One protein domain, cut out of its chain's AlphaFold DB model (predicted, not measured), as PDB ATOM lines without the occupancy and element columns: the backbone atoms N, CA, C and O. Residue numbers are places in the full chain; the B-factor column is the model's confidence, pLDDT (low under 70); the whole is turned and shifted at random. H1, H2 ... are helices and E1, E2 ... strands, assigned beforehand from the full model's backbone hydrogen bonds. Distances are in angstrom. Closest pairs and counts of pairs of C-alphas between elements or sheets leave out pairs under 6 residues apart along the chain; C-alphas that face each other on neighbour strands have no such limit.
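Overview. This is residues 5 to 59 of the 63 residues of the protein "glutathione S-transferase-like" of Bombus bifarius (UniProt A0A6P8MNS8). A small strand hairpin, E1 and E2, a short helix H1 and a long helix H2 make a loose, flat row; the chain folds back after H1, and residues 48 to 59 of H2 stick out. The printed part has 55 residues, in the order E1, E2, H1, H2, with an antiparallel sheet E1 - E2, mostly helix. It is loose, radius of gyration of the C-alphas 14.3 A, spanning 41 by 32 by 10 A.

Along the chain. E1 is residues 5 to 7, from C-alpha 5 at (226.011, 293.703, -205.891), and E2 residues 10 to 13. H1 is residues 15 to 25, 15.4 A; H2 is residues 33 to 59, 41.0 A, ending at (214.597, 314.384, -182.479).

Arrangement. In the hairpin, N 5 and O 12 are 2.9 A apart, within hydrogen-bond range. The closest C-alphas of E1 and H1, Leu 5 and Val 18, are 6.5 A apart. H1 and H2 are close but not clearly touching, the closest C-alphas, Asn 16 and Val 43, 7.7 A apart, at a shallow tilt of 17 degrees, opposite ways. H2 is apart from E1 and E2. Every O i to N i+4 pair is within hydrogen-bond range in H1, 20 of 23 in H2.

Size, cuts and confidence. The C-alphas farthest apart, Arg 31 and Val 59, are 43.6 A apart. The printed part has no cut and no long link. Residues 52 to 59 have pLDDT under 70.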
ATOM      1  N   LEU A   5     225.952 294.885-205.024       95.06
ATOM      2  CA  LEU A   5     226.011 293.703-205.891       95.06
ATOM      3  C   LEU A   5     227.133 293.872-206.916       95.06
ATOM      4  O   LEU A   5     227.245 294.934-207.517       95.06
ATOM      5  N   GLU A   6     227.917 292.827-207.161       96.12
ATOM      6  CA  GLU A   6     228.956 292.813-208.193       96.12
ATOM      7  C   GLU A   6     228.616 291.781-209.274       96.12
ATOM      8  O   GLU A   6     228.296 290.633-208.968       96.12
ATOM      9  N   ILE A   7     228.654 292.200-210.541       94.12
ATOM     10  CA  ILE A   7     228.394 291.344-211.707       94.12
ATOM     11  C   ILE A   7     229.536 291.561-212.692       94.12
ATOM     12  O   ILE A   7     229.754 292.688-213.131       94.12
ATOM     13  N   ASP A   8     230.275 290.501-213.022       94.75
ATOM     14  CA  ASP A   8     231.416 290.551-213.948       94.75
ATOM     15  C   ASP A   8     232.439 291.652-213.599       94.75
ATOM     16  O   ASP A   8     232.896 292.403-214.463       94.75
ATOM     17  N   GLY A   9     232.759 291.803-212.309       95.50
ATOM     18  CA  GLY A   9     233.691 292.828-211.829       95.50
ATOM     19  C   GLY A   9     233.108 294.244-211.726       95.50
ATOM     20  O   GLY A   9     233.844 295.185-211.431       95.50
ATOM     21  N   LYS A  10     231.807 294.442-211.994       94.25
ATOM     22  CA  LYS A  10     231.141 295.756-211.955       94.25
ATOM     23  C   LYS A  10     230.265 295.891-210.702       94.25
ATOM     24  O   LYS A  10     229.213 295.247-210.644       94.25
ATOM     25  N   PRO A  11     230.649 296.725-209.717       94.50
ATOM     26  CA  PRO A  11     229.854 296.933-208.512       94.50
ATOM     27  C   PRO A  11     228.703 297.921-208.749       94.50
ATOM     28  O   PRO A  11     228.879 298.979-209.353       94.50
ATOM     29  N   VAL A  12     227.527 297.602-208.212       93.31
ATOM     30  CA  VAL A  12     226.340 298.461-208.170       93.31
ATOM     31  C   VAL A  12     225.875 298.572-206.723       93.31
ATOM     32  O   VAL A  12     225.512 297.585-206.083       93.31
ATOM     33  N   ALA A  13     225.888 299.796-206.209       91.44
ATOM     34  CA  ALA A  13     225.271 300.152-204.940       91.44
ATOM     35  C   ALA A  13     223.870 300.717-205.204       91.44
ATOM     36  O   ALA A  13     223.676 301.343-206.242       91.44
ATOM     37  N   GLN A  14     222.950 300.495-204.258       93.06
ATOM     38  CA  GLN A  14     221.526 300.894-204.184       93.06
ATOM     39  C   GLN A  14     220.642 299.655-203.994       93.06
ATOM     40  O   GLN A  14     220.408 298.897-204.933       93.06
ATOM     41  N   SER A  15     220.122 299.461-202.777       93.19
ATOM     42  CA  SER A  15     219.361 298.260-202.390       93.19
ATOM     43  C   SER A  15     218.203 297.958-203.333       93.19
ATOM     44  O   SER A  15     218.045 296.819-203.764       93.19
ATOM     45  N   ASN A  16     217.412 298.976-203.674       93.94
ATOM     46  CA  ASN A  16     216.193 298.791-204.457       93.94
ATOM     47  C   ASN A  16     216.518 298.494-205.926       93.94
ATOM     48  O   ASN A  16     215.858 297.657-206.537       93.94
ATOM     49  N   ALA A  17     217.567 299.113-206.480       93.25
ATOM     50  CA  ALA A  17     218.031 298.814-207.833       93.25
ATOM     51  C   ALA A  17     218.574 297.378-207.933       93.25
ATOM     52  O   ALA A  17     218.234 296.647-208.863       93.25
ATOM     53  N   VAL A  18     219.355 296.951-206.936       95.50
ATOM     54  CA  VAL A  18     219.872 295.579-206.813       95.50
ATOM     55  C   VAL A  18     218.728 294.567-206.721       95.50
ATOM     56  O   VAL A  18     218.705 293.595-207.476       95.50
ATOM     57  N   ALA A  19     217.755 294.806-205.838       95.25
ATOM     58  CA  ALA A  19     216.602 293.929-205.659       95.25
ATOM     59  C   ALA A  19     215.781 293.797-206.949       95.25
ATOM     60  O   ALA A  19     215.465 292.685-207.360       95.25
ATOM     61  N   ARG A  20     215.502 294.913-207.632       95.38
ATOM     62  CA  ARG A  20     214.726 294.934-208.882       95.38
ATOM     63  C   ARG A  20     215.434 294.214-210.022       95.38
ATOM     64  O   ARG A  20     214.805 293.464-210.766       95.38
ATOM     65  N   TYR A  21     216.752 294.388-210.133       95.62
ATOM     66  CA  TYR A  21     217.561 293.649-211.100       95.62
ATOM     67  C   TYR A  21     217.460 292.133-210.876       95.62
ATOM     68  O   TYR A  21     217.193 291.388-211.818       95.62
ATOM     69  N   LEU A  22     217.638 291.675-209.632       96.81
ATOM     70  CA  LEU A  22     217.555 290.251-209.297       96.81
ATOM     71  C   LEU A  22     216.135 289.707-209.483       96.81
ATOM     72  O   LEU A  22     215.976 288.629-210.047       96.81
ATOM     73  N   ALA A  23     215.112 290.464-209.087       97.50
ATOM     74  CA  ALA A  23     213.721 290.072-209.276       97.50
ATOM     75  C   ALA A  23     213.394 289.864-210.760       97.50
ATOM     76  O   ALA A  23     212.836 288.835-211.125       97.50
ATOM     77  N   LYS A  24     213.828 290.775-211.640       95.81
ATOM     78  CA  LYS A  24     213.670 290.604-213.091       95.81
ATOM     79  C   LYS A  24     214.462 289.408-213.629       95.81
ATOM     80  O   LYS A  24     213.959 288.676-214.471       95.81
ATOM     81  N   LYS A  25     215.693 289.201-213.151       96.50
ATOM     82  CA  LYS A  25     216.563 288.094-213.585       96.50
ATOM     83  C   LYS A  25     215.989 286.713-213.253       96.50
ATOM     84  O   LYS A  25     216.239 285.773-214.000       96.50
ATOM     85  N   TYR A  26     215.249 286.600-212.152       97.56
ATOM     86  CA  TYR A  26     214.686 285.340-211.656       97.56
ATOM     87  C   TYR A  26     213.160 285.244-211.793       97.56
ATOM     88  O   TYR A  26     212.555 284.413-211.125       97.56
ATOM     89  N   ASP A  27     212.549 286.068-212.652       96.81
ATOM     90  CA  ASP A  27     211.107 286.032-212.948       96.81
ATOM     91  C   ASP A  27     210.201 286.228-211.710       96.81
ATOM     92  O   ASP A  27     209.185 285.566-211.515       96.81
ATOM     93  N   LEU A  28     210.591 287.160-210.833       97.94
ATOM     94  CA  LEU A  28     209.898 287.483-209.577       97.94
ATOM     95  C   LEU A  28     209.092 288.793-209.644       97.94
ATOM     96  O   LEU A  28     208.665 289.294-208.608       97.94
ATOM     97  N   MET A  29     208.901 289.366-210.836       97.50
ATOM     98  CA  MET A  29     208.185 290.641-211.038       97.50
ATOM     99  C   MET A  29     206.708 290.454-211.434       97.50
ATOM    100  O   MET A  29     206.043 291.417-211.800       97.50
ATOM    101  N   GLY A  30     206.187 289.224-211.377       95.44
ATOM    102  CA  GLY A  30     204.830 288.902-211.821       95.44
ATOM    103  C   GLY A  30     204.744 288.579-213.313       95.44
ATOM    104  O   GLY A  30     205.753 288.370-213.978       95.44
ATOM    105  N   ARG A  31     203.522 288.463-213.843       96.75
ATOM    106  CA  ARG A  31     203.281 287.846-215.163       96.75
ATOM    107  C   ARG A  31     203.354 288.833-216.324       96.75
ATOM    108  O   ARG A  31     203.412 288.411-217.476       96.75
ATOM    109  N   ASN A  32     203.252 290.127-216.045       97.00
ATOM    110  CA  ASN A  32     203.185 291.179-217.051       97.00
ATOM    111  C   ASN A  32     203.710 292.513-216.490       97.00
ATOM    112  O   ASN A  32     204.061 292.625-215.316       97.00
ATOM    113  N   GLU A  33     203.754 293.535-217.346       97.06
ATOM    114  CA  GLU A  33     204.238 294.870-216.975       97.06
ATOM    115  C   GLU A  33     203.379 295.545-215.898       97.06
ATOM    116  O   GLU A  33     203.900 296.332-215.110       97.06
ATOM    117  N   TRP A  34     202.085 295.217-215.828       97.88
ATOM    118  CA  TRP A  34     201.204 295.735-214.786       97.88
ATOM    119  C   TRP A  34     201.592 295.185-213.411       97.88
ATOM    120  O   TRP A  34     201.772 295.966-212.480       97.88
ATOM    121  N   ASP A  35     201.803 293.873-213.282       98.00
ATOM    122  CA  ASP A  35     202.253 293.259-212.027       98.00
ATOM    123  C   ASP A  35     203.611 293.832-211.588       98.00
ATOM    124  O   ASP A  35     203.792 294.179-210.419       98.00
ATOM    125  N   ALA A  36     204.534 294.020-212.539       97.56
ATOM    126  CA  ALA A  36     205.843 294.608-212.273       97.56
ATOM    127  C   ALA A  36     205.733 296.056-211.765       97.56
ATOM    128  O   ALA A  36     206.412 296.431-210.810       97.56
ATOM    129  N   MET A  37     204.836 296.852-212.356       97.81
ATOM    130  CA  MET A  37     204.539 298.207-211.892       97.81
ATOM    131  C   MET A  37     203.963 298.197-210.470       97.81
ATOM    132  O   MET A  37     204.342 299.033-209.654       97.81
ATOM    133  N   ILE A  38     203.087 297.245-210.133       98.19
ATOM    134  CA  ILE A  38     202.553 297.115-208.770       98.19
ATOM    135  C   ILE A  38     203.663 296.762-207.768       98.19
ATOM    136  O   ILE A  38     203.690 297.333-206.677       98.19
ATOM    137  N   CYS A  39     204.610 295.884-208.119       97.38
ATOM    138  CA  CYS A  39     205.784 295.619-207.279       97.38
ATOM    139  C   CYS A  39     206.583 296.897-206.992       97.38
ATOM    140  O   CYS A  39     206.981 297.133-205.851       97.38
ATOM    141  N   ASP A  40     206.779 297.731-208.010       96.19
ATOM    142  CA  ASP A  40     207.510 298.989-207.884       96.19
ATOM    143  C   ASP A  40     206.774 299.987-206.980       96.19
ATOM    144  O   ASP A  40     207.381 300.529-206.057       96.19
ATOM    145  N   VAL A  41     205.454 300.135-207.154       97.25
ATOM    146  CA  VAL A  41     204.605 300.956-206.275       97.25
ATOM    147  C   VAL A  41     204.747 300.526-204.812       97.25
ATOM    148  O   VAL A  41     204.922 301.376-203.941       97.25
ATOM    149  N   LEU A  42     204.706 299.220-204.519       96.56
ATOM    150  CA  LEU A  42     204.836 298.708-203.148       96.56
ATOM    151  C   LEU A  42     206.209 299.017-202.534       96.56
ATOM    152  O   LEU A  42     206.289 299.408-201.368       96.56
ATOM    153  N   VAL A  43     207.287 298.837-203.301       94.56
ATOM    154  CA  VAL A  43     208.659 299.104-202.840       94.56
ATOM    155  C   VAL A  43     208.871 300.591-202.576       94.56
ATOM    156  O   VAL A  43     209.468 300.935-201.552       94.56
ATOM    157  N   ASP A  44     208.377 301.455-203.460       94.25
ATOM    158  CA  ASP A  44     208.547 302.903-203.343       94.25
ATOM    159  C   ASP A  44     207.692 303.460-202.193       94.25
ATOM    160  O   ASP A  44     208.217 304.177-201.347       94.25
ATOM    161  N   THR A  45     206.445 302.991-202.041       94.75
ATOM    162  CA  THR A  45     205.584 303.345-200.893       94.75
ATOM    163  C   THR A  45     206.237 302.966-199.556       94.75
ATOM    164  O   THR A  45     206.213 303.730-198.594       94.75
ATOM    165  N   LEU A  46     206.862 301.784-199.472       91.69
ATOM    166  CA  LEU A  46     207.616 301.380-198.280       91.69
ATOM    167  C   LEU A  46     208.869 302.245-198.065       91.69
ATOM    168  O   LEU A  46     209.306 302.428-196.928       91.69
ATOM    169  N   GLY A  47     209.479 302.729-199.145       89.44
ATOM    170  CA  GLY A  47     210.584 303.681-199.103       89.44
ATOM    171  C   GLY A  47     210.174 305.003-198.462       89.44
ATOM    172  O   GLY A  47     210.871 305.456-197.553       89.44
ATOM    173  N   ASP A  48     209.030 305.550-198.870       88.94
ATOM    174  CA  ASP A  48     208.478 306.797-198.335       88.94
ATOM    175  C   ASP A  48     208.198 306.672-196.828       88.94
ATOM    176  O   ASP A  48     208.705 307.468-196.037       88.94
ATOM    177  N   PHE A  49     207.540 305.589-196.394       86.69
ATOM    178  CA  PHE A  49     207.297 305.342-194.963       86.69
ATOM    179  C   PHE A  49     208.587 305.257-194.131       86.69
ATOM    180  O   PHE A  49     208.653 305.775-193.018       86.69
ATOM    181  N   LYS A  50     209.648 304.633-194.662       81.06
ATOM    182  CA  LYS A  50     210.947 304.556-193.968       81.06
ATOM    183  C   LYS A  50     211.631 305.916-193.836       81.06
ATOM    184  O   LYS A  50     212.414 306.109-192.904       81.06
ATOM    185  N   GLN A  51     211.412 306.826-194.783       73.44
ATOM    186  CA  GLN A  51     211.949 308.182-194.697       73.44
ATOM    187  C   GLN A  51     211.228 308.996-193.621       73.44
ATOM    188  O   GLN A  51     211.899 309.705-192.867       73.44
ATOM    189  N   ASP A  52     209.913 308.821-193.488       62.62
ATOM    190  CA  ASP A  52     209.113 309.484-192.456       62.62
ATOM    191  C   ASP A  52     209.549 309.075-191.035       62.62
ATOM    192  O   ASP A  52     209.774 309.936-190.180       62.62
ATOM    193  N   ASP A  53     209.798 307.784-190.790       57.12
ATOM    194  CA  ASP A  53     210.271 307.292-189.484       57.12
ATOM    195  C   ASP A  53     211.660 307.845-189.097       57.12
ATOM    196  O   ASP A  53     211.947 308.117-187.923       57.12
ATOM    197  N   MET A  54     212.537 308.073-190.080       56.22
ATOM    198  CA  MET A  54     213.872 308.638-189.841       56.22
ATOM    199  C   MET A  54     213.847 310.131-189.486       56.22
ATOM    200  O   MET A  54     214.809 310.624-188.888       56.22
ATOM    201  N   ALA A  55     212.765 310.854-189.788       56.56
ATOM    202  CA  ALA A  55     212.571 312.215-189.293       56.56
ATOM    203  C   ALA A  55     212.282 312.231-187.777       56.56
ATOM    204  O   ALA A  55     212.771 313.115-187.072       56.56
ATOM    205  N   GLY A  56     211.571 311.221-187.258       52.75
ATOM    206  CA  GLY A  56     211.264 311.080-185.829       52.75
ATOM    207  C   GLY A  56     212.474 310.697-184.970       52.75
ATOM    208  O   GLY A  56     212.675 311.259-183.894       52.75
ATOM    209  N   LEU A  57     213.346 309.807-185.459       54.59
ATOM    210  CA  LEU A  57     214.530 309.354-184.708       54.59
ATOM    211  C   LEU A  57     215.599 310.455-184.537       54.59
ATOM    212  O   LEU A  57     216.396 310.423-183.595       54.59
ATOM    213  N   ARG A  58     215.597 311.473-185.410       52.78
ATOM    214  CA  ARG A  58     216.524 312.613-185.329       52.78
ATOM    215  C   ARG A  58     216.205 313.575-184.179       52.78
ATOM    216  O   ARG A  58     217.095 314.308-183.763       52.78
ATOM    217  N   VAL A  59     214.985 313.549-183.634       55.41
ATOM    218  CA  VAL A  59     214.597 314.384-182.479       55.41
ATOM    219  C   VAL A  59     215.222 313.871-181.172       55.41
ATOM    220  O   VAL A  59     215.432 314.650-180.248       55.41
TER     221      VAL A  59